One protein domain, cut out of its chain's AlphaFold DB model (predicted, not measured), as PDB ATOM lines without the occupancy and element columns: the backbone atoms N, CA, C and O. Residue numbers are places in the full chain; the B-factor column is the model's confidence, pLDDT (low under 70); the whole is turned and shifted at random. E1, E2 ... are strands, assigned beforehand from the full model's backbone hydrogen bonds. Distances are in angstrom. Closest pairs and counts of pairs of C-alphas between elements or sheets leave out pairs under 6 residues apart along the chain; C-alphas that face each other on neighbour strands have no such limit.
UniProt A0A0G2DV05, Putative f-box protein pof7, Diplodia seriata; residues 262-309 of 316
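Overview. This is residues 262 to 309 of the 316 residues of the protein "Putative f-box protein pof7" of Diplodia seriata (UniProt A0A0G2DV05). A long, narrow hairpin of two strands, E1 and E2, makes the length of a rod, and the short strand E3 folds back along one end of E2. After E3 the chain bows away from E2 through residues 299 to 306 and returns to the other end of E2, where residues 307 to 308 pair with residues 280 to 281. The printed part has 48 residues with three named strands, E1, E2 and E3 along the chain, and no named helix, in the class all strand. They form one antiparallel sheet in the order E1, E2, E3. The whole is only just loose, close to extended, with a radius of gyration of the C-alphas of 13.9 A and spans of 47 by 18 by 13 A.

Along the chain. E2, the longest strand, holds residues 280 to 290 and measures 30.1 A from first to last C-alpha; C-alpha 280 is at (307.972, 161.550, 334.275). E1, residues 262 to 270, begins with C-alpha 262 at (323.819, 165.578, 353.937) and measures 25.7 A. E3, residues 295 to 298, measures 10.0 A and ends with C-alpha 298 at (324.666, 172.565, 344.435).

Arrangement. E2 is the inner strand of the sheet, and E1 and E3 are its edge strands. The three form a meander, each strand the antiparallel neighbour of the one before. E1 and E2 are a hairpin, antiparallel with 164 degrees between their directions. The C-alphas of Phe 263 and Ser 288 face each other at 4.5 A, and those of Asn 270 and Lys 280 at 4.9 A. N 262 and O 289 are 2.8 A apart and N 282 and O 268 are 2.9 A apart, both within hydrogen-bond range. O 266 is within that range of both N 284, at 2.8 A, and N 285, at 3.2 A. E2 and E3 are a second hairpin, antiparallel at 146 degrees; the C-alphas of Tyr 289 and Trp 296 face each other at 4.5 A. Within hydrogen-bond range are N 288 and O 297, at 2.8 A, and N 290 and O 295, at 2.9 A. Residues 307 to 308 pair with residues 280 to 281 of E2, antiparallel.

Size, cuts and confidence. The two C-alphas farthest apart, those of Gly 275 and Leu 292, are 47.0 A from each other. The C-alphas of Ile 262 and Trp 309, first and last printed, are 28.2 A apart. The printed part has no cut. The link from E1 to E2, 9 residues, is short, and the link from E2 to E3, 4 residues, is tight. The mean pLDDT of the printed part is 89.4, and no printed residue is under 70.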
ATOM      1  N   ILE A 262     325.167 166.088 354.210       85.06
ATOM      2  CA  ILE A 262     323.819 165.578 353.937       85.06
ATOM      3  C   ILE A 262     323.506 165.801 352.463       85.06
ATOM      4  O   ILE A 262     323.514 166.934 351.985       85.06
ATOM      5  N   PHE A 263     323.148 164.742 351.745       88.69
ATOM      6  CA  PHE A 263     322.719 164.853 350.356       88.69
ATOM      7  C   PHE A 263     321.202 164.991 350.266       88.69
ATOM      8  O   PHE A 263     320.445 164.151 350.752       88.69
ATOM      9  N   ARG A 264     320.738 166.057 349.613       90.62
ATOM     10  CA  ARG A 264     319.319 166.312 349.375       90.62
ATOM     11  C   ARG A 264     319.016 166.242 347.892       90.62
ATOM     12  O   ARG A 264     319.428 167.103 347.120       90.62
ATOM     13  N   MET A 265     318.194 165.270 347.520       93.75
ATOM     14  CA  MET A 265     317.649 165.135 346.175       93.75
ATOM     15  C   MET A 265     316.208 165.649 346.129       93.75
ATOM     16  O   MET A 265     315.351 165.195 346.885       93.75
ATOM     17  N   ALA A 266     315.926 166.595 345.229       93.62
ATOM     18  CA  ALA A 266     314.573 167.062 344.958       93.62
ATOM     19  C   ALA A 266     314.156 166.691 343.535       93.62
ATOM     20  O   ALA A 266     314.754 167.131 342.550       93.62
ATOM     21  N   LEU A 267     313.072 165.926 343.440       94.44
ATOM     22  CA  LEU A 267     312.497 165.469 342.182       94.44
ATOM     23  C   LEU A 267     311.065 165.991 342.044       94.44
ATOM     24  O   LEU A 267     310.340 166.149 343.025       94.44
ATOM     25  N   ALA A 268     310.656 166.264 340.811       93.44
ATOM     26  CA  ALA A 268     309.316 166.696 340.457       93.44
ATOM     27  C   ALA A 268     308.624 165.616 339.623       93.44
ATOM     28  O   ALA A 268     309.053 165.300 338.505       93.44
ATOM     29  N   LEU A 269     307.531 165.077 340.162       94.12
ATOM     30  CA  LEU A 269     306.653 164.168 339.438       94.12
ATOM     31  C   LEU A 269     305.812 164.960 338.432       94.12
ATOM     32  O   LEU A 269     305.115 165.906 338.785       94.12
ATOM     33  N   ASN A 270     305.905 164.565 337.170       91.94
ATOM     34  CA  ASN A 270     305.349 165.251 336.017       91.94
ATOM     35  C   ASN A 270     304.708 164.255 335.036       91.94
ATOM     36  O   ASN A 270     304.778 163.030 335.183       91.94
ATOM     37  N   ASN A 271     304.124 164.813 333.978       91.94
ATOM     38  CA  ASN A 271     303.479 164.076 332.897       91.94
ATOM     39  C   ASN A 271     304.307 164.180 331.610       91.94
ATOM     40  O   ASN A 271     304.696 165.275 331.197       91.94
ATOM     41  N   ALA A 272     304.551 163.053 330.944       87.69
ATOM     42  CA  ALA A 272     305.140 163.016 329.610       87.69
ATOM     43  C   ALA A 272     304.036 163.184 328.551       87.69
ATOM     44  O   ALA A 272     303.545 162.222 327.966       87.69
ATOM     45  N   GLY A 273     303.609 164.429 328.334       83.50
ATOM     46  CA  GLY A 273     302.577 164.774 327.353       83.50
ATOM     47  C   GLY A 273     301.151 164.793 327.917       83.50
ATOM     48  O   GLY A 273     300.931 164.669 329.116       83.50
ATOM     49  N   LYS A 274     300.163 165.008 327.036       78.56
ATOM     50  CA  LYS A 274     298.764 165.287 327.428       78.56
ATOM     51  C   LYS A 274     297.960 164.060 327.878       78.56
ATOM     52  O   LYS A 274     296.996 164.226 328.615       78.56
ATOM     53  N   GLY A 275     298.317 162.861 327.418       79.88
ATOM     54  CA  GLY A 275     297.570 161.624 327.703       79.88
ATOM     55  C   GLY A 275     298.143 160.782 328.843       79.88
ATOM     56  O   GLY A 275     297.466 159.890 329.349       79.88
ATOM     57  N   ALA A 276     299.379 161.057 329.258       80.62
ATOM     58  CA  ALA A 276     300.044 160.328 330.324       80.62
ATOM     59  C   ALA A 276     299.948 161.105 331.642       80.62
ATOM     60  O   ALA A 276     299.968 162.334 331.653       80.62
ATOM     61  N   ARG A 277     299.823 160.385 332.757       86.62
ATOM     62  CA  ARG A 277     299.822 160.965 334.104       86.62
ATOM     63  C   ARG A 277     300.897 160.302 334.946       86.62
ATOM     64  O   ARG A 277     301.010 159.078 334.894       86.62
ATOM     65  N   ASN A 278     301.612 161.104 335.732       90.00
ATOM     66  CA  ASN A 278     302.585 160.685 336.738       90.00
ATOM     67  C   ASN A 278     303.583 159.657 336.190       90.00
ATOM     68  O   ASN A 278     303.735 158.576 336.752       90.00
ATOM     69  N   ASN A 279     304.193 159.964 335.045       93.00
ATOM     70  CA  ASN A 279     305.062 159.039 334.313       93.00
ATOM     71  C   ASN A 279     306.402 159.662 333.888       93.00
ATOM     72  O   ASN A 279     307.112 159.120 333.040       93.00
ATOM     73  N   LYS A 280     306.713 160.835 334.445       94.56
ATOM     74  CA  LYS A 280     307.972 161.550 334.275       94.56
ATOM     75  C   LYS A 280     308.468 162.006 335.644       94.56
ATOM     76  O   LYS A 280     307.725 162.664 336.362       94.56
ATOM     77  N   LEU A 281     309.725 161.744 335.971       95.12
ATOM     78  CA  LEU A 281     310.395 162.241 337.171       95.12
ATOM     79  C   LEU A 281     311.516 163.163 336.709       95.12
ATOM     80  O   LEU A 281     312.470 162.729 336.068       95.12
ATOM     81  N   ALA A 282     311.346 164.458 336.946       93.19
ATOM     82  CA  ALA A 282     312.315 165.473 336.558       93.19
ATOM     83  C   ALA A 282     313.149 165.899 337.764       93.19
ATOM     84  O   ALA A 282     312.619 166.021 338.866       93.19
ATOM     85  N   TRP A 283     314.427 166.185 337.544       93.56
ATOM     86  CA  TRP A 283     315.263 166.810 338.559       93.56
ATOM     87  C   TRP A 283     314.789 168.240 338.833       93.56
ATOM     88  O   TRP A 283     314.559 169.012 337.902       93.56
ATOM     89  N   LYS A 284     314.618 168.581 340.112       92.44
ATOM     90  CA  LYS A 284     314.411 169.961 340.575       92.44
ATOM     91  C   LYS A 284     315.703 170.541 341.147       92.44
ATOM     92  O   LYS A 284     315.936 171.734 341.007       92.44
ATOM     93  N   GLY A 285     316.516 169.698 341.774       93.38
ATOM     94  CA  GLY A 285     317.847 170.045 342.245       93.38
ATOM     95  C   GLY A 285     318.467 168.909 343.048       93.38
ATOM     96  O   GLY A 285     317.767 167.996 343.500       93.38
ATOM     97  N   TYR A 286     319.783 168.964 343.190       94.50
ATOM     98  CA  TYR A 286     320.557 168.042 344.002       94.50
ATOM     99  C   TYR A 286     321.623 168.848 344.730       94.50
ATOM    100  O   TYR A 286     322.351 169.616 344.103       94.50
ATOM    101  N   TRP A 287     321.683 168.706 346.049       95.06
ATOM    102  CA  TRP A 287     322.583 169.487 346.886       95.06
ATOM    103  C   TRP A 287     323.293 168.608 347.904       95.06
ATOM    104  O   TRP A 287     322.724 167.624 348.376       95.06
ATOM    105  N   SER A 288     324.502 169.002 348.278       92.50
ATOM    106  CA  SER A 288     325.149 168.589 349.516       92.50
ATOM    107  C   SER A 288     325.024 169.720 350.531       92.50
ATOM    108  O   SER A 288     325.155 170.892 350.197       92.50
ATOM    109  N   TYR A 289     324.753 169.380 351.778       88.94
ATOM    110  CA  TYR A 289     324.772 170.305 352.897       88.94
ATOM    111  C   TYR A 289     325.922 169.925 353.803       88.94
ATOM    112  O   TYR A 289     325.918 168.827 354.357       88.94
ATOM    113  N   ASN A 290     326.907 170.804 353.924       85.69
ATOM    114  CA  ASN A 290     328.035 170.579 354.801       85.69
ATOM    115  C   ASN A 290     327.663 170.965 356.235       85.69
ATOM    116  O   ASN A 290     327.474 172.139 356.547       85.69
ATOM    117  N   ARG A 291     327.604 169.988 357.135       79.62
ATOM    118  CA  ARG A 291     327.264 170.208 358.544       79.62
ATOM    119  C   ARG A 291     328.358 170.933 359.326       79.62
ATOM    120  O   ARG A 291     328.056 171.507 360.365       79.62
ATOM    121  N   LEU A 292     329.609 170.910 358.856       77.62
ATOM    122  CA  LEU A 292     330.721 171.579 359.543       77.62
ATOM    123  C   LEU A 292     330.783 173.077 359.237       77.62
ATOM    124  O   LEU A 292     331.140 173.862 360.112       77.62
ATOM    125  N   THR A 293     330.470 173.466 358.003       81.88
ATOM    126  CA  THR A 293     330.561 174.857 357.528       81.88
ATOM    127  C   THR A 293     329.200 175.528 357.336       81.88
ATOM    128  O   THR A 293     329.162 176.713 357.021       81.88
ATOM    129  N   ASP A 294     328.105 174.801 357.587       85.62
ATOM    130  CA  ASP A 294     326.713 175.264 357.477       85.62
ATOM    131  C   ASP A 294     326.372 175.865 356.100       85.62
ATOM    132  O   ASP A 294     325.618 176.829 355.965       85.62
ATOM    133  N   ASP A 295     326.945 175.291 355.043       88.25
ATOM    134  CA  ASP A 295     326.774 175.742 353.667       88.25
ATOM    135  C   ASP A 295     326.214 174.643 352.762       88.25
ATOM    136  O   ASP A 295     326.364 173.439 352.980       88.25
ATOM    137  N   TRP A 296     325.524 175.092 351.717       91.75
ATOM    138  CA  TRP A 296     324.951 174.234 350.690       91.75
ATOM    139  C   TRP A 296     325.811 174.290 349.427       91.75
ATOM    140  O   TRP A 296     326.030 175.365 348.868       91.75
ATOM    141  N   GLY A 297     326.236 173.128 348.939       92.06
ATOM    142  CA  GLY A 297     326.801 172.939 347.608       92.06
ATOM    143  C   GLY A 297     325.736 172.417 346.645       92.06
ATOM    144  O   GLY A 297     325.059 171.436 346.938       92.06
ATOM    145  N   GLU A 298     325.566 173.053 345.488       92.38
ATOM    146  CA  GLU A 298     324.666 172.565 344.435       92.38
ATOM    147  C   GLU A 298     325.429 171.710 343.417       92.38
ATOM    148  O   GLU A 298     326.461 172.122 342.882       92.38
ATOM    149  N   PHE A 299     324.891 170.532 343.100       90.38
ATOM    150  CA  PHE A 299     325.381 169.713 342.001       90.38
ATOM    151  C   PHE A 299     324.790 170.212 340.682       90.38
ATOM    152  O   PHE A 299     323.576 170.310 340.511       90.38
ATOM    153  N   GLY A 300     325.656 170.521 339.718       86.19
ATOM    154  CA  GLY A 300     325.237 171.006 338.406       86.19
ATOM    155  C   GLY A 300     324.571 169.915 337.565       86.19
ATOM    156  O   GLY A 300     325.252 169.169 336.872       86.19
ATOM    157  N   LEU A 301     323.239 169.892 337.529       86.75
ATOM    158  CA  LEU A 301     322.422 168.901 336.806       86.75
ATOM    159  C   LEU A 301     322.297 169.170 335.289       86.75
ATOM    160  O   LEU A 301     321.288 168.850 334.662       86.75
ATOM    161  N   LYS A 302     323.295 169.813 334.667       84.06
ATOM    162  CA  LYS A 302     323.199 170.297 333.269       84.06
ATOM    163  C   LYS A 302     323.029 169.173 332.244       84.06
ATOM    164  O   LYS A 302     322.433 169.399 331.195       84.06
ATOM    165  N   ASN A 303     323.555 167.990 332.547       87.38
ATOM    166  CA  ASN A 303     323.542 166.839 331.644       87.38
ATOM    167  C   ASN A 303     322.508 165.776 332.046       87.38
ATOM    168  O   ASN A 303     322.365 164.773 331.344       87.38
ATOM    169  N   ASP A 304     321.776 165.992 333.140       87.44
ATOM    170  CA  ASP A 304     320.861 164.994 333.671       87.44
ATOM    171  C   ASP A 304     319.515 165.010 332.961       87.44
ATOM    172  O   ASP A 304     318.865 166.042 332.759       87.44
ATOM    173  N   LYS A 305     319.076 163.815 332.575       91.06
ATOM    174  CA  LYS A 305     317.810 163.615 331.879       91.06
ATOM    175  C   LYS A 305     316.714 163.235 332.876       91.06
ATOM    176  O   LYS A 305     316.979 162.544 333.856       91.06
ATOM    177  N   PRO A 306     315.462 163.656 332.630       92.19
ATOM    178  CA  PRO A 306     314.326 163.165 333.394       92.19
ATOM    179  C   PRO A 306     314.109 161.670 333.140       92.19
ATOM    180  O   PRO A 306     314.263 161.194 332.012       92.19
ATOM    181  N   TYR A 307     313.685 160.957 334.179       94.25
ATOM    182  CA  TYR A 307     313.296 159.554 334.091       94.25
ATOM    183  C   TYR A 307     311.862 159.434 333.585       94.25
ATOM    184  O   TYR A 307     310.991 160.226 333.954       94.25
ATOM    185  N   TYR A 308     311.610 158.422 332.762       93.25
ATOM    186  CA  TYR A 308     310.293 158.107 332.224       93.25
ATOM    187  C   TYR A 308     309.980 156.640 332.483       93.25
ATOM    188  O   TYR A 308     310.864 155.793 332.384       93.25
ATOM    189  N   TRP A 309     308.722 156.339 332.777       93.31
ATOM    190  CA  TRP A 309     308.253 154.963 332.916       93.31
ATOM    191  C   TRP A 309     306.866 154.800 332.310       93.31
ATOM    192  O   TRP A 309     306.122 155.763 332.101       93.31
TER     193      TRP A 309